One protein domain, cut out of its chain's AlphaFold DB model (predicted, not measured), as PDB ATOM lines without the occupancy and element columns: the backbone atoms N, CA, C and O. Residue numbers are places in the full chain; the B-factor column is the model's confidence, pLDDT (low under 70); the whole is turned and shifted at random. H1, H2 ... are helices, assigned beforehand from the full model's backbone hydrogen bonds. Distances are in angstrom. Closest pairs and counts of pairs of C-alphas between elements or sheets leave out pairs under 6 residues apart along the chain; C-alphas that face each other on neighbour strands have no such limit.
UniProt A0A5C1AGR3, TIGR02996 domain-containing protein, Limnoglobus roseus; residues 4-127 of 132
ATOM      1  N   GLU A   4     112.124 250.052 253.852       92.62
ATOM      2  CA  GLU A   4     111.598 249.016 252.946       92.62
ATOM      3  C   GLU A   4     112.350 247.680 253.086       92.62
ATOM      4  O   GLU A   4     111.716 246.628 253.185       92.62
ATOM      5  N   ASP A   5     113.687 247.709 253.161       89.75
ATOM      6  CA  ASP A   5     114.496 246.491 253.337       89.75
ATOM      7  C   ASP A   5     114.141 245.757 254.637       89.75
ATOM      8  O   ASP A   5     114.176 244.525 254.688       89.75
ATOM      9  N   ALA A   6     113.785 246.498 255.693       92.31
ATOM     10  CA  ALA A   6     113.375 245.917 256.965       92.31
ATOM     11  C   ALA A   6     112.054 245.141 256.838       92.31
ATOM     12  O   ALA A   6     111.956 244.022 257.348       92.31
ATOM     13  N   PHE A   7     111.070 245.678 256.104       93.25
ATOM     14  CA  PHE A   7     109.825 244.960 255.813       93.25
ATOM     15  C   PHE A   7     110.078 243.702 254.985       93.25
ATOM     16  O   PHE A   7     109.566 242.634 255.321       93.25
ATOM     17  N   GLN A   8     110.895 243.802 253.935       90.25
ATOM     18  CA  GLN A   8     111.197 242.653 253.083       90.25
ATOM     19  C   GLN A   8     111.951 241.560 253.843       90.25
ATOM     20  O   GLN A   8     111.600 240.391 253.721       90.25
ATOM     21  N   THR A   9     112.899 241.934 254.706       90.56
ATOM     22  CA  THR A   9     113.624 240.987 255.569       90.56
ATOM     23  C   THR A   9     112.685 240.290 256.557       90.56
ATOM     24  O   THR A   9     112.776 239.078 256.750       90.56
ATOM     25  N   ALA A  10     111.757 241.029 257.175       91.56
ATOM     26  CA  ALA A  10     110.776 240.453 258.094       91.56
ATOM     27  C   ALA A  10     109.832 239.470 257.382       91.56
ATOM     28  O   ALA A  10     109.576 238.377 257.887       91.56
ATOM     29  N   LEU A  11     109.369 239.822 256.180       89.12
ATOM     30  CA  LEU A  11     108.523 238.953 255.366       89.12
ATOM     31  C   LEU A  11     109.297 237.763 254.768       89.12
ATOM     32  O   LEU A  11     108.707 236.708 254.561       89.12
ATOM     33  N   ASP A  12     110.605 237.889 254.518       85.75
ATOM     34  CA  ASP A  12     111.468 236.763 254.132       85.75
ATOM     35  C   ASP A  12     111.599 235.761 255.285       85.75
ATOM     36  O   ASP A  12     111.552 234.552 255.061       85.75
ATOM     37  N   ALA A  13     111.718 236.256 256.522       88.94
ATOM     38  CA  ALA A  13     111.783 235.423 257.720       88.94
ATOM     39  C   ALA A  13     110.436 234.766 258.066       88.94
ATOM     40  O   ALA A  13     110.414 233.639 258.564       88.94
ATOM     41  N   ASN A  14     109.316 235.449 257.809       87.81
ATOM     42  CA  ASN A  14     107.973 234.917 258.026       87.81
ATOM     43  C   ASN A  14     106.985 235.360 256.923       87.81
ATOM     44  O   ASN A  14     106.254 236.338 257.101       87.81
ATOM     45  N   PRO A  15     106.887 234.613 255.806       84.88
ATOM     46  CA  PRO A  15     105.992 234.964 254.699       84.88
ATOM     47  C   PRO A  15     104.508 234.990 255.086       84.88
ATOM     48  O   PRO A  15     103.731 235.758 254.513       84.88
ATOM     49  N   ALA A  16     104.112 234.202 256.087       83.88
ATOM     50  CA  ALA A  16     102.745 234.159 256.596       83.88
ATOM     51  C   ALA A  16     102.399 235.349 257.514       83.88
ATOM     52  O   ALA A  16     101.264 235.454 257.977       83.88
ATOM     53  N   ASP A  17     103.335 236.271 257.776       90.56
ATOM     54  CA  ASP A  17     103.060 237.471 258.566       90.56
ATOM     55  C   ASP A  17     102.255 238.505 257.765       90.56
ATOM     56  O   ASP A  17     102.764 239.459 257.166       90.56
ATOM     57  N   HIS A  18     100.942 238.306 257.749       88.81
ATOM     58  CA  HIS A  18     100.015 239.217 257.091       88.81
ATOM     59  C   HIS A  18      99.938 240.581 257.787       88.81
ATOM     60  O   HIS A  18      99.645 241.573 257.122       88.81
ATOM     61  N   SER A  19     100.238 240.659 259.090       91.25
ATOM     62  CA  SER A  19     100.256 241.930 259.819       91.25
ATOM     63  C   SER A  19     101.397 242.811 259.321       91.25
ATOM     64  O   SER A  19     101.162 243.955 258.933       91.25
ATOM     65  N   THR A  20     102.608 242.254 259.228       94.06
ATOM     66  CA  THR A  20     103.764 242.945 258.639       94.06
ATOM     67  C   THR A  20     103.480 243.354 257.195       94.06
ATOM     68  O   THR A  20     103.832 244.459 256.784       94.06
ATOM     69  N   ARG A  21     102.758 242.523 256.433       93.44
ATOM     70  CA  ARG A  21     102.358 242.849 255.057       93.44
ATOM     71  C   ARG A  21     101.402 244.046 254.974       93.44
ATOM     72  O   ARG A  21     101.546 244.877 254.080       93.44
ATOM     73  N   LEU A  22     100.457 244.169 255.907       94.25
ATOM     74  CA  LEU A  22      99.558 245.326 255.996       94.25
ATOM     75  C   LEU A  22     100.298 246.598 256.433       94.25
ATOM     76  O   LEU A  22     100.043 247.664 255.873       94.25
ATOM     77  N   SER A  23     101.238 246.493 257.375       95.19
ATOM     78  CA  SER A  23     102.108 247.614 257.752       95.19
ATOM     79  C   SER A  23     102.986 248.066 256.585       95.19
ATOM     80  O   SER A  23     103.130 249.265 256.355       95.19
ATOM     81  N   PHE A  24     103.510 247.123 255.798       95.44
ATOM     82  CA  PHE A  24     104.276 247.452 254.601       95.44
ATOM     83  C   PHE A  24     103.409 248.128 253.530       95.44
ATOM     84  O   PHE A  24     103.832 249.107 252.922       95.44
ATOM     85  N   ALA A  25     102.163 247.678 253.348       95.50
ATOM     86  CA  ALA A  25     101.213 248.344 252.461       95.50
ATOM     87  C   ALA A  25     100.983 249.811 252.859       95.50
ATOM     88  O   ALA A  25     101.063 250.692 252.009       95.50
ATOM     89  N   GLN A  26     100.775 250.084 254.154       95.75
ATOM     90  CA  GLN A  26     100.636 251.453 254.656       95.75
ATOM     91  C   GLN A  26     101.893 252.292 254.384       95.75
ATOM     92  O   GLN A  26     101.791 253.417 253.900       95.75
ATOM     93  N   PHE A  27     103.077 251.733 254.646       95.31
ATOM     94  CA  PHE A  27     104.357 252.386 254.368       95.31
ATOM     95  C   PHE A  27     104.513 252.785 252.887       95.31
ATOM     96  O   PHE A  27     105.055 253.855 252.584       95.31
ATOM     97  N   LEU A  28     104.042 251.933 251.970       95.62
ATOM     98  CA  LEU A  28     104.037 252.175 250.525       95.62
ATOM     99  C   LEU A  28     103.004 253.242 250.127       95.62
ATOM    100  O   LEU A  28     103.318 254.137 249.343       95.62
ATOM    101  N   ASP A  29     101.803 253.195 250.706       94.44
ATOM    102  CA  ASP A  29     100.738 254.171 250.443       94.44
ATOM    103  C   ASP A  29     101.134 255.593 250.869       94.44
ATOM    104  O   ASP A  29     100.881 256.548 250.137       94.44
ATOM    105  N   GLU A  30     101.822 255.747 252.006       95.06
ATOM    106  CA  GLU A  30     102.366 257.035 252.480       95.06
ATOM    107  C   GLU A  30     103.358 257.668 251.490       95.06
ATOM    108  O   GLU A  30     103.606 258.874 251.525       95.06
ATOM    109  N   ARG A  31     103.914 256.858 250.584       95.12
ATOM    110  CA  ARG A  31     104.857 257.264 249.534       95.12
ATOM    111  C   ARG A  31     104.217 257.307 248.147       95.12
ATOM    112  O   ARG A  31     104.927 257.540 247.171       95.12
ATOM    113  N   SER A  32     102.901 257.106 248.049       94.44
ATOM    114  CA  SER A  32     102.173 256.983 246.781       94.44
ATOM    115  C   SER A  32     102.731 255.880 245.870       94.44
ATOM    116  O   SER A  32     102.689 256.001 244.643       94.44
ATOM    117  N   ASP A  33     103.283 254.812 246.453       95.06
ATOM    118  CA  ASP A  33     103.824 253.691 245.690       95.06
ATOM    119  C   ASP A  33     102.676 252.793 245.178       95.06
ATOM    120  O   ASP A  33     101.840 252.344 245.971       95.06
ATOM    121  N   PRO A  34     102.614 252.490 243.866       93.44
ATOM    122  CA  PRO A  34     101.518 251.722 243.272       93.44
ATOM    123  C   PRO A  34     101.405 250.286 243.800       93.44
ATOM    124  O   PRO A  34     100.372 249.649 243.600       93.44
ATOM    125  N   ARG A  35     102.429 249.763 244.483       94.31
ATOM    126  CA  ARG A  35     102.406 248.432 245.100       94.31
ATOM    127  C   ARG A  35     101.543 248.384 246.365       94.31
ATOM    128  O   ARG A  35     101.088 247.299 246.730       94.31
ATOM    129  N   GLY A  36     101.302 249.518 247.029       94.25
ATOM    130  CA  GLY A  36     100.582 249.599 248.309       94.25
ATOM    131  C   GLY A  36      99.220 248.887 248.304       94.25
ATOM    132  O   GLY A  36      99.015 247.959 249.099       94.25
ATOM    133  N   PRO A  37      98.316 249.194 247.353       93.00
ATOM    134  CA  PRO A  37      97.027 248.513 247.239       93.00
ATOM    135  C   PRO A  37      97.143 246.994 247.041       93.00
ATOM    136  O   PRO A  37      96.361 246.238 247.620       93.00
ATOM    137  N   GLY A  38      98.142 246.539 246.280       91.69
ATOM    138  CA  GLY A  38      98.403 245.116 246.058       91.69
ATOM    139  C   GLY A  38      98.869 244.395 247.323       91.69
ATOM    140  O   GLY A  38      98.313 243.356 247.678       91.69
ATOM    141  N   TYR A  39      99.811 244.978 248.071       93.00
ATOM    142  CA  TYR A  39     100.231 244.443 249.373       93.00
ATOM    143  C   TYR A  39      99.090 244.418 250.391       93.00
ATOM    144  O   TYR A  39      98.964 243.458 251.154       93.00
ATOM    145  N   ARG A  40      98.205 245.420 250.364       92.94
ATOM    146  CA  ARG A  40      97.005 245.444 251.205       92.94
ATOM    147  C   ARG A  40      96.048 244.304 250.861       92.94
ATOM    148  O   ARG A  40      95.558 243.639 251.772       92.94
ATOM    149  N   ALA A  41      95.796 244.068 249.574       89.12
ATOM    150  CA  ALA A  41      94.963 242.962 249.111       89.12
ATOM    151  C   ALA A  41      95.552 241.606 249.530       89.12
ATOM    152  O   ALA A  41      94.844 240.784 250.109       89.12
ATOM    153  N   MET A  42      96.860 241.409 249.335       87.81
ATOM    154  CA  MET A  42      97.558 240.198 249.780       87.81
ATOM    155  C   MET A  42      97.481 240.012 251.302       87.81
ATOM    156  O   MET A  42      97.175 238.922 251.770       87.81
ATOM    157  N   GLY A  43      97.682 241.071 252.093       89.19
ATOM    158  CA  GLY A  43      97.546 241.015 253.551       89.19
ATOM    159  C   GLY A  43      96.130 240.652 254.010       89.19
ATOM    160  O   GLY A  43      95.969 239.792 254.872       89.19
ATOM    161  N   ARG A  44      95.094 241.248 253.403       86.38
ATOM    162  CA  ARG A  44      93.683 240.963 253.734       86.38
ATOM    163  C   ARG A  44      93.258 239.558 253.345       86.38
ATOM    164  O   ARG A  44      92.530 238.920 254.088       86.38
ATOM    165  N   LEU A  45      93.713 239.081 252.196       80.75
ATOM    166  CA  LEU A  45      93.324 237.779 251.657       80.75
ATOM    167  C   LEU A  45      94.326 236.695 252.013       80.75
ATOM    168  O   LEU A  45      94.247 235.576 251.516       80.75
ATOM    169  N   THR A  46      95.233 237.010 252.939       83.62
ATOM    170  CA  THR A  46      96.224 236.097 253.495       83.62
ATOM    171  C   THR A  46      97.102 235.427 252.436       83.62
ATOM    172  O   THR A  46      97.532 234.291 252.611       83.62
ATOM    173  N   LEU A  47      97.370 236.150 251.347       80.44
ATOM    174  CA  LEU A  47      98.196 235.701 250.236       80.44
ATOM    175  C   LEU A  47      99.655 236.110 250.410       80.44
ATOM    176  O   LEU A  47      99.953 237.173 250.963       80.44
ATOM    177  N   TYR A  48     100.557 235.271 249.909       79.75
ATOM    178  CA  TYR A  48     101.989 235.550 249.852       79.75
ATOM    179  C   TYR A  48     102.707 234.671 248.829       79.75
ATOM    180  O   TYR A  48     102.225 233.596 248.465       79.75
ATOM    181  N   ALA A  49     103.894 235.113 248.409       73.19
ATOM    182  CA  ALA A  49     104.801 234.283 247.622       73.19
ATOM    183  C   ALA A  49     105.307 233.118 248.481       73.19
ATOM    184  O   ALA A  49     105.954 233.346 249.508       73.19
ATOM    185  N   ALA A  50     105.039 231.878 248.069       65.69
ATOM    186  CA  ALA A  50     105.594 230.715 248.751       65.69
ATOM    187  C   ALA A  50     107.134 230.711 248.644       65.69
ATOM    188  O   ALA A  50     107.686 231.146 247.626       65.69
ATOM    189  N   PRO A  51     107.858 230.226 249.670       61.66
ATOM    190  CA  PRO A  51     109.282 229.950 249.527       61.66
ATOM    191  C   PRO A  51     109.497 228.915 248.413       61.66
ATOM    192  O   PRO A  51     108.666 228.031 248.214       61.66
ATOM    193  N   SER A  52     110.630 228.998 247.712       58.50
ATOM    194  CA  SER A  52     110.949 228.233 246.491       58.50
ATOM    195  C   SER A  52     110.879 226.700 246.607       58.50
ATOM    196  O   SER A  52     110.996 226.009 245.598       58.50
ATOM    197  N   SER A  53     110.693 226.157 247.815       58.16
ATOM    198  CA  SER A  53     110.509 224.730 248.089       58.16
ATOM    199  C   SER A  53     109.056 224.241 248.013       58.16
ATOM    200  O   SER A  53     108.840 223.037 247.910       58.16
ATOM    201  N   GLU A  54     108.060 225.128 248.086       63.19
ATOM    202  CA  GLU A  54     106.643 224.788 247.891       63.19
ATOM    203  C   GLU A  54     106.182 225.257 246.514       63.19
ATOM    204  O   GLU A  54     106.539 226.352 246.084       63.19
ATOM    205  N   SER A  55     105.366 224.447 245.826       63.72
ATOM    206  CA  SER A  55     104.702 224.902 244.603       63.72
ATOM    207  C   SER A  55     103.833 226.114 244.956       63.72
ATOM    208  O   SER A  55     102.885 225.969 245.739       63.72
ATOM    209  N   PRO A  56     104.122 227.299 244.398       60.44
ATOM    210  CA  PRO A  56     103.371 228.506 244.721       60.44
ATOM    211  C   PRO A  56     101.881 228.374 244.362       60.44
ATOM    212  O   PRO A  56     101.016 228.804 245.125       60.44
ATOM    213  N   LEU A  57     101.571 227.613 243.304       64.25
ATOM    214  CA  LEU A  57     100.211 227.220 242.928       64.25
ATOM    215  C   LEU A  57      99.497 226.386 243.997       64.25
ATOM    216  O   LEU A  57      98.299 226.571 244.198       64.25
ATOM    217  N   SER A  58     100.191 225.470 244.680       68.38
ATOM    218  CA  SER A  58      99.592 224.659 245.748       68.38
ATOM    219  C   SER A  58      99.212 225.518 246.950       68.38
ATOM    220  O   SER A  58      98.099 225.391 247.456       68.38
ATOM    221  N   ARG A  59     100.094 226.435 247.361       71.19
ATOM    222  CA  ARG A  59      99.817 227.362 248.468       71.19
ATOM    223  C   ARG A  59      98.753 228.384 248.125       71.19
ATOM    224  O   ARG A  59      97.851 228.616 248.925       71.19
ATOM    225  N   PHE A  60      98.828 228.958 246.930       69.69
ATOM    226  CA  PHE A  60      97.813 229.880 246.455       69.69
ATOM    227  C   PHE A  60      96.449 229.196 246.394       69.69
ATOM    228  O   PHE A  60      95.494 229.742 246.934       69.69
ATOM    229  N   ARG A  61      96.351 227.983 245.828       73.62
ATOM    230  CA  ARG A  61      95.097 227.210 245.807       73.62
ATOM    231  C   ARG A  61      94.550 226.945 247.200       73.62
ATOM    232  O   ARG A  61      93.373 227.193 247.408       73.62
ATOM    233  N   GLU A  62      95.383 226.500 248.138       75.31
ATOM    234  CA  GLU A  62      94.974 226.254 249.527       75.31
ATOM    235  C   GLU A  62      94.414 227.528 250.182       75.31
ATOM    236  O   GLU A  62      93.355 227.513 250.808       75.31
ATOM    237  N   GLN A  63      95.089 228.664 249.994       72.69
ATOM    238  CA  GLN A  63      94.646 229.946 250.544       72.69
ATOM    239  C   GLN A  63      93.380 230.462 249.864       72.69
ATOM    240  O   GLN A  63      92.486 230.977 250.534       72.69
ATOM    241  N   PHE A  64      93.270 230.304 248.548       74.44
ATOM    242  CA  PHE A  64      92.093 230.718 247.795       74.44
ATOM    243  C   PHE A  64      90.885 229.838 248.120       74.44
ATOM    244  O   PHE A  64      89.793 230.357 248.334       74.44
ATOM    245  N   GLU A  65      91.078 228.524 248.234       79.69
ATOM    246  CA  GLU A  65      90.057 227.593 248.708       79.69
ATOM    247  C   GLU A  65      89.615 227.961 250.123       79.69
ATOM    248  O   GLU A  65      88.417 228.022 250.385       79.69
ATOM    249  N   ARG A  66      90.548 228.316 251.014       75.69
ATOM    250  CA  ARG A  66      90.205 228.804 252.353       75.69
ATOM    251  C   ARG A  66      89.346 230.069 252.313       75.69
ATOM    252  O   ARG A  66      88.407 230.189 253.092       75.69
ATOM    253  N   VAL A  67      89.658 231.014 251.426       71.81
ATOM    254  CA  VAL A  67      88.947 232.300 251.341       71.81
ATOM    255  C   VAL A  67      87.580 232.167 250.662       71.81
ATOM    256  O   VAL A  67      86.617 232.794 251.096       71.81
ATOM    257  N   PHE A  68      87.477 231.367 249.602       75.19
ATOM    258  CA  PHE A  68      86.290 231.310 248.740       75.19
ATOM    259  C   PHE A  68      85.503 229.996 248.844       75.19
ATOM    260  O   PHE A  68      84.460 229.857 248.204       75.19
ATOM    261  N   GLY A  69      85.980 229.029 249.630       78.19
ATOM    262  CA  GLY A  69      85.383 227.699 249.785       78.19
ATOM    263  C   GLY A  69      85.515 226.800 248.549       78.19
ATOM    264  O   GLY A  69      84.786 225.817 248.429       78.19
ATOM    265  N   THR A  70      86.363 227.172 247.584       80.00
ATOM    266  CA  THR A  70      86.561 226.445 246.322       80.00
ATOM    267  C   THR A  70      87.865 226.866 245.647       80.00
ATOM    268  O   THR A  70      88.191 228.052 245.608       80.00
ATOM    269  N   ASP A  71      88.570 225.908 245.046       75.75
ATOM    270  CA  ASP A  71      89.710 226.149 244.153       75.75
ATOM    271  C   ASP A  71      89.287 226.258 242.671       75.75
ATOM    272  O   ASP A  71      90.089 226.625 241.815       75.75
ATOM    273  N   ASP A  72      88.020 225.951 242.351       80.94
ATOM    274  CA  ASP A  72      87.469 226.094 241.001       80.94
ATOM    275  C   ASP A  72      87.219 227.578 240.645       80.94
ATOM    276  O   ASP A  72      86.253 228.180 241.136       80.94
ATOM    277  N   PRO A  73      87.998 228.173 239.717       74.38
ATOM    278  CA  PRO A  73      87.862 229.578 239.339       74.38
ATOM    279  C   PRO A  73      86.534 229.893 238.631       74.38
ATOM    280  O   PRO A  73      86.211 231.060 238.413       74.38
ATOM    281  N   ARG A  74      85.747 228.881 238.242       81.38
ATOM    282  CA  ARG A  74      84.397 229.058 237.679       81.38
ATOM    283  C   ARG A  74      83.333 229.263 238.757       81.38
ATOM    284  O   ARG A  74      82.224 229.672 238.423       81.38
ATOM    285  N   ARG A  75      83.649 228.956 240.018       81.44
ATOM    286  CA  ARG A  75      82.722 229.015 241.159       81.44
ATOM    287  C   ARG A  75      82.905 230.263 242.027       81.44
ATOM    288  O   ARG A  75      82.096 230.494 242.918       81.44
ATOM    289  N   ILE A  76      83.925 231.071 241.748       78.31
ATOM    290  CA  ILE A  76      84.199 232.342 242.429       78.31
ATOM    291  C   ILE A  76      83.637 233.537 241.640       78.31
ATOM    292  O   ILE A  76      83.434 233.434 240.425       78.31
ATOM    293  N   PRO A  77      83.397 234.693 242.291       81.62
ATOM    294  CA  PRO A  77      82.982 235.911 241.602       81.62
ATOM    295  C   PRO A  77      83.936 236.310 240.468       81.62
ATOM    296  O   PRO A  77      85.145 236.089 240.544       81.62
ATOM    297  N   GLY A  78      83.407 236.956 239.425       82.00
ATOM    298  CA  GLY A  78      84.191 237.333 238.241       82.00
ATOM    299  C   GLY A  78      85.427 238.190 238.550       82.00
ATOM    300  O   GLY A  78      86.463 237.996 237.916       82.00
ATOM    301  N   TRP A  79      85.337 239.066 239.553       81.25
ATOM    302  CA  TRP A  79      86.457 239.877 240.039       81.25
ATOM    303  C   TRP A  79      87.568 239.012 240.660       81.25
ATOM    304  O   TRP A  79      88.743 239.160 240.327       81.25
ATOM    305  N   ALA A  80      87.196 238.020 241.477       78.06
ATOM    306  CA  ALA A  80      88.134 237.095 242.113       78.06
ATOM    307  C   ALA A  80      88.810 236.207 241.065       78.06
ATOM    308  O   ALA A  80      90.009 235.955 241.135       78.06
ATOM    309  N   ARG A  81      88.056 235.791 240.039       82.50
ATOM    310  CA  ARG A  81      88.579 235.023 238.904       82.50
ATOM    311  C   ARG A  81      89.607 235.804 238.091       82.50
ATOM    312  O   ARG A  81      90.607 235.229 237.667       82.50
ATOM    313  N   ARG A  82      89.374 237.092 237.829       84.88
ATOM    314  CA  ARG A  82      90.337 237.921 237.085       84.88
ATOM    315  C   ARG A  82      91.625 238.107 237.869       84.88
ATOM    316  O   ARG A  82      92.702 237.958 237.294       84.88
ATOM    317  N   TRP A  83      91.516 238.325 239.175       79.00
ATOM    318  CA  TRP A  83      92.687 238.367 240.037       79.00
ATOM    319  C   TRP A  83      93.415 237.023 240.106       79.00
ATOM    320  O   TRP A  83      94.625 237.011 239.933       79.00
ATOM    321  N   TRP A  84      92.698 235.896 240.222       78.12
ATOM    322  CA  TRP A  84      93.274 234.546 240.147       78.12
ATOM    323  C   TRP A  84      94.136 234.373 238.897       78.12
ATOM    324  O   TRP A  84      95.282 233.940 238.981       78.12
ATOM    325  N   VAL A  85      93.604 234.716 237.719       81.44
ATOM    326  CA  VAL A  85      94.333 234.562 236.451       81.44
ATOM    327  C   VAL A  85      95.598 235.420 236.434       81.44
ATOM    328  O   VAL A  85      96.653 234.938 236.034       81.44
ATOM    329  N   ARG A  86      95.513 236.677 236.881       80.12
ATOM    330  CA  ARG A  86      96.663 237.593 236.898       80.12
ATOM    331  C   ARG A  86      97.712 237.195 237.928       80.12
ATOM    332  O   ARG A  86      98.896 237.229 237.614       80.12
ATOM    333  N   TYR A  87      97.273 236.778 239.112       73.25
ATOM    334  CA  TYR A  87      98.140 236.270 240.164       73.25
ATOM    335  C   TYR A  87      98.890 235.031 239.681       73.25
ATOM    336  O   TYR A  87     100.109 235.017 239.758       73.25
ATOM    337  N   MET A  88      98.200 234.048 239.085       73.25
ATOM    338  CA  MET A  88      98.857 232.848 238.553       73.25
ATOM    339  C   MET A  88      99.866 233.160 237.446       73.25
ATOM    340  O   MET A  88     100.912 232.532 237.406       73.25
ATOM    341  N   VAL A  89      99.590 234.118 236.554       74.62
ATOM    342  CA  VAL A  89     100.555 234.506 235.507       74.62
ATOM    343  C   VAL A  89     101.788 235.184 236.110       74.62
ATOM    344  O   VAL A  89     102.907 234.904 235.686       74.62
ATOM    345  N   ALA A  90     101.600 236.065 237.097       70.94
ATOM    346  CA  ALA A  90     102.713 236.700 237.798       70.94
ATOM    347  C   ALA A  90     103.542 235.672 238.583       70.94
ATOM    348  O   ALA A  90     104.764 235.742 238.578       70.94
ATOM    349  N   ASP A  91     102.875 234.714 239.217       67.75
ATOM    350  CA  ASP A  91     103.459 233.660 240.040       67.75
ATOM    351  C   ASP A  91     104.200 232.590 239.214       67.75
ATOM    352  O   ASP A  91     105.337 232.249 239.536       67.75
ATOM    353  N   ASP A  92     103.641 232.147 238.085       68.88
ATOM    354  CA  ASP A  92     104.295 231.236 237.129       68.88
ATOM    355  C   ASP A  92     105.576 231.862 236.551       68.88
ATOM    356  O   ASP A  92     106.641 231.241 236.543       68.88
ATOM    357  N   ALA A  93     105.522 233.157 236.215       66.38
ATOM    358  CA  ALA A  93     106.704 233.926 235.826       66.38
ATOM    359  C   ALA A  93     107.763 234.014 236.945       66.38
ATOM    360  O   ALA A  93     108.945 234.212 236.658       66.38
ATOM    361  N   CYS A  94     107.362 233.865 238.214       63.00
ATOM    362  CA  CYS A  94     108.280 233.800 239.350       63.00
ATOM    363  C   CYS A  94     108.827 232.394 239.609       63.00
ATOM    364  O   CYS A  94     109.954 232.274 240.087       63.00
ATOM    365  N   HIS A  95     108.069 231.345 239.284       60.84
ATOM    366  CA  HIS A  95     108.478 229.956 239.477       60.84
ATOM    367  C   HIS A  95     109.596 229.542 238.513       60.84
ATOM    368  O   HIS A  95     110.600 228.971 238.941       60.84
ATOM    369  N   ASP A  96     109.476 229.915 237.236       55.56
ATOM    370  CA  ASP A  96     110.525 229.682 236.229       55.56
ATOM    371  C   ASP A  96     111.804 230.481 236.552       55.56
ATOM    372  O   ASP A  96     112.933 230.095 236.237       55.56
ATOM    373  N   ALA A  97     111.637 231.584 237.278       47.16
ATOM    374  CA  ALA A  97     112.702 232.456 237.722       47.16
ATOM    375  C   ALA A  97     113.088 232.185 239.187       47.16
ATOM    376  O   ALA A  97     113.093 233.092 240.015       47.16
ATOM    377  N   SER A  98     113.551 230.971 239.503       52.00
ATOM    378  CA  SER A  98     114.220 230.643 240.787       52.00
ATOM    379  C   SER A  98     115.319 231.644 241.236       52.00
ATOM    380  O   SER A  98     115.779 231.596 242.375       52.00
ATOM    381  N   ALA A  99     115.706 232.589 240.369       55.97
ATOM    382  CA  ALA A  99     116.637 233.686 240.592       55.97
ATOM    383  C   ALA A  99     116.040 235.033 241.074       55.97
ATOM    384  O   ALA A  99     116.818 235.874 241.524       55.97
ATOM    385  N   ILE A 100     114.729 235.316 240.969       65.69
ATOM    386  CA  ILE A 100     114.230 236.691 241.230       65.69
ATOM    387  C   ILE A 100     113.990 237.038 242.707       65.69
ATOM    388  O   ILE A 100     113.909 238.224 243.025       65.69
ATOM    389  N   GLY A 101     113.976 236.062 243.617       73.19
ATOM    390  CA  GLY A 101     113.794 236.286 245.058       73.19
ATOM    391  C   GLY A 101     112.348 236.620 245.460       73.19
ATOM    392  O   GLY A 101     111.589 237.221 244.696       73.19
ATOM    393  N   ARG A 102     111.955 236.239 246.685       78.75
ATOM    394  CA  ARG A 102     110.569 236.349 247.191       78.75
ATOM    395  C   ARG A 102     110.033 237.783 247.140       78.75
ATOM    396  O   ARG A 102     108.936 238.003 246.638       78.75
ATOM    397  N   ALA A 103     110.822 238.760 247.589       83.31
ATOM    398  CA  ALA A 103     110.455 240.178 247.564       83.31
ATOM    399  C   ALA A 103     110.058 240.671 246.161       83.31
ATOM    400  O   ALA A 103     109.098 241.424 245.991       83.31
ATOM    401  N   ARG A 104     110.772 240.219 245.122       83.00
ATOM    402  CA  ARG A 104     110.456 240.580 243.736       83.00
ATOM    403  C   ARG A 104     109.189 239.896 243.247       83.00
ATOM    404  O   ARG A 104     108.414 240.539 242.544       83.00
ATOM    405  N   ALA A 105     108.966 238.643 243.639       80.00
ATOM    406  CA  ALA A 105     107.726 237.938 243.338       80.00
ATOM    407  C   ALA A 105     106.515 238.647 243.962       80.00
ATOM    408  O   ALA A 105     105.544 238.941 243.267       80.00
ATOM    409  N   GLU A 106     106.596 239.029 245.239       85.31
ATOM    410  CA  GLU A 106     105.529 239.794 245.898       85.31
ATOM    411  C   GLU A 106     105.309 241.165 245.265       85.31
ATOM    412  O   GLU A 106     104.165 241.577 245.097       85.31
ATOM    413  N   ASN A 107     106.371 241.846 244.829       89.06
ATOM    414  CA  ASN A 107     106.232 243.093 244.081       89.06
ATOM    415  C   ASN A 107     105.491 242.884 242.751       89.06
ATOM    416  O   ASN A 107     104.625 243.688 242.416       89.06
ATOM    417  N   LEU A 108     105.789 241.819 242.002       85.69
ATOM    418  CA  LEU A 108     105.087 241.510 240.750       85.69
ATOM    419  C   LEU A 108     103.613 241.181 240.994       85.69
ATOM    420  O   LEU A 108     102.751 241.670 240.268       85.69
ATOM    421  N   MET A 109     103.306 240.426 242.046       83.69
ATOM    422  CA  MET A 109     101.927 240.116 242.430       83.69
ATOM    423  C   MET A 109     101.163 241.352 242.909       83.69
ATOM    424  O   MET A 109     100.011 241.561 242.522       83.69
ATOM    425  N   ALA A 110     101.815 242.220 243.687       89.31
ATOM    426  CA  ALA A 110     101.253 243.503 244.091       89.31
ATOM    427  C   ALA A 110     100.983 244.407 242.878       89.31
ATOM    428  O   ALA A 110      99.965 245.093 242.837       89.31
ATOM    429  N   MET A 111     101.843 244.373 241.859       91.00
ATOM    430  CA  MET A 111     101.618 245.101 240.608       91.00
ATOM    431  C   MET A 111     100.519 244.468 239.748       91.00
ATOM    432  O   MET A 111      99.731 245.196 239.155       91.00
ATOM    433  N   ALA A 112     100.382 243.141 239.735       87.00
ATOM    434  CA  ALA A 112      99.299 242.455 239.027       87.00
ATOM    435  C   ALA A 112      97.907 242.828 239.572       87.00
ATOM    436  O   ALA A 112      96.922 242.799 238.834       87.00
ATOM    437  N   PHE A 113      97.814 243.228 240.846       88.12
ATOM    438  CA  PHE A 113      96.594 243.817 241.404       88.12
ATOM    439  C   PHE A 113      96.220 245.143 240.723       88.12
ATOM    440  O   PHE A 113      95.039 245.432 240.550       88.12
ATOM    441  N   MET A 114      97.202 245.941 240.298       88.69
ATOM    442  CA  MET A 114      96.970 247.236 239.651       88.69
ATOM    443  C   MET A 114      96.479 247.120 238.205       88.69
ATOM    444  O   MET A 114      95.902 248.077 237.694       88.69
ATOM    445  N   ASP A 115      96.634 245.951 237.583       87.94
ATOM    446  CA  ASP A 115      96.083 245.652 236.257       87.94
ATOM    447  C   ASP A 115      94.566 245.398 236.271       87.94
ATOM    448  O   ASP A 115      93.946 245.257 235.211       87.94
ATOM    449  N   LEU A 116      93.963 245.287 237.456       85.75
ATOM    450  CA  LEU A 116      92.525 245.116 237.620       85.75
ATOM    451  C   LEU A 116      91.797 246.455 237.464       85.75
ATOM    452  O   LEU A 116      92.299 247.521 237.843       85.75
ATOM    453  N   ASP A 117      90.565 246.406 236.956       89.56
ATOM    454  CA  ASP A 117      89.703 247.582 236.962       89.56
ATOM    455  C   ASP A 117      89.422 248.052 238.401       89.56
ATOM    456  O   ASP A 117      89.584 247.316 239.376       89.56
ATOM    457  N   SER A 118      89.063 249.327 238.566       86.81
ATOM    458  CA  SER A 118      88.840 249.894 239.902       86.81
ATOM    459  C   SER A 118      87.718 249.187 240.666       86.81
ATOM    460  O   SER A 118      87.847 249.011 241.871       86.81
ATOM    461  N   GLY A 119      86.667 248.724 239.978       87.94
ATOM    462  CA  GLY A 119      85.563 248.005 240.616       87.94
ATOM    463  C   GLY A 119      86.012 246.668 241.206       87.94
ATOM    464  O   GLY A 119      85.661 246.339 242.338       87.94
ATOM    465  N   ASP A 120      86.846 245.933 240.476       86.19
ATOM    466  CA  ASP A 120      87.456 244.695 240.952       86.19
ATOM    467  C   ASP A 120      88.388 244.924 242.141       86.19
ATOM    468  O   ASP A 120      88.331 244.184 243.123       86.19
ATOM    469  N   ARG A 121      89.226 245.964 242.081       88.19
ATOM    470  CA  ARG A 121      90.123 246.316 243.190       88.19
ATOM    471  C   ARG A 121      89.343 246.658 244.454       88.19
ATOM    472  O   ARG A 121      89.687 246.163 245.527       88.19
ATOM    473  N   ASP A 122      88.273 247.433 244.328       87.44
ATOM    474  CA  ASP A 122      87.416 247.805 245.454       87.44
ATOM    475  C   ASP A 122      86.684 246.588 246.034       87.44
ATOM    476  O   ASP A 122      86.598 246.446 247.258       87.44
ATOM    477  N   ALA A 123      86.214 245.674 245.180       85.38
ATOM    478  CA  ALA A 123      85.591 244.423 245.605       85.38
ATOM    479  C   ALA A 123      86.570 243.525 246.379       85.38
ATOM    480  O   ALA A 123      86.216 243.009 247.437       85.38
ATOM    481  N   ILE A 124      87.809 243.389 245.895       83.31
ATOM    482  CA  ILE A 124      88.870 242.607 246.551       83.31
ATOM    483  C   ILE A 124      89.238 243.222 247.898       83.31
ATOM    484  O   ILE A 124      89.337 242.515 248.897       83.31
ATOM    485  N   LEU A 125      89.420 244.542 247.950       83.38
ATOM    486  CA  LEU A 125      89.747 245.221 249.198       83.38
ATOM    487  C   LEU A 125      88.587 245.145 250.192       83.38
ATOM    488  O   LEU A 125      88.836 245.042 251.387       83.38
ATOM    489  N   SER A 126      87.339 245.162 249.730       83.31
ATOM    490  CA  SER A 126      86.152 245.063 250.592       83.31
ATOM    491  C   SER A 126      85.812 243.629 251.006       83.31
ATOM    492  O   SER A 126      84.973 243.437 251.887       83.31
ATOM    493  N   ALA A 127      86.441 242.623 250.395       73.94
ATOM    494  CA  ALA A 127      86.234 241.232 250.755       73.94
ATOM    495  C   ALA A 127      86.761 240.971 252.173       73.94
ATOM    496  O   ALA A 127      87.922 241.228 252.494       73.94
TER     497      ALA A 127
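Overview. This is residues 4 to 127 of the 132 residues of the protein "TIGR02996 domain-containing protein" of Limnoglobus roseus (UniProt A0A5C1AGR3). Two groups of three helices, each folding back and forth, meet where H6 of the second group crosses H3 of the first, near the middle of the model. The first group is H1, H2 and H3; the second is H4, H5 and H6, with the longest helix, H5, between the other two, while the last helix, H7, reaches from H3 to the beginning of H5. The printed part has 124 residues with seven named helices, H1 to H7 in order along the chain, and no named strand: the class is all helix. The whole is compact, with a radius of gyration of the C-alphas of 13.4 A, and rounded, spanning 38 by 33 by 22 A.

Along the chain. Find C-alpha 78 at (84.191, 237.333, 238.241); from there H5 runs through residues 78 to 95 for 25.4 A. Next to look for are H6, residues 102 to 114, 19.0 A long, and H4, residues 56 to 68, 17.8 A. H1, residues 4 to 13, begins at C-alpha 4, (111.598, 249.016, 252.946). H2 is residues 18 to 29, 16.4 A; H3 is residues 36 to 44. H7, residues 118 to 126, ends at C-alpha 126, (86.152, 245.063, 250.592).

Arrangement. Start at H5, which forms a hairpin with H6: they touch at a shallow tilt of 30 degrees, opposite ways, the closest C-alphas being those of Cys 94 and Ala 105, 5.8 A apart. H4 and H5 are a hairpin too, at a shallow tilt of 19 degrees, but H4 touches H5 with residues 56 to 57 alone, closest at the C-alphas of Pro 56 and Asp 91, 7.0 A. H6 touches H3 about perpendicular, at 77 degrees, with the C-alphas of Gly 38 and Ala 110 only 3.8 A apart. From H3 go to H2, a hairpin at a shallow tilt of 17 degrees, closest at Ala 25 and Gly 36, C-alphas 4.4 A apart. H1 and H2 are a hairpin at a shallow tilt of 16 degrees, closest at the C-alphas of Phe 7 and Phe 24, 6.2 A; H2 touches H1 with residues 20 to 24 alone. H7 touches H3, the C-alphas of Ala 41 and Leu 125 being 5.7 A apart. Every O i to N i+4 pair is within hydrogen-bond range in H1, H2, H3, H4, H5 and H7; in H6, 8 of 9 are.

Size, cuts and confidence. The C-alphas farthest apart are those of Ala 6 and Arg 74, 38.7 A. The printed part has no cut, and the link from H3 to H4, 11 residues, is long. Confidence is low, with pLDDT under 70, at residues 50 to 58, 60 and 91 to 100.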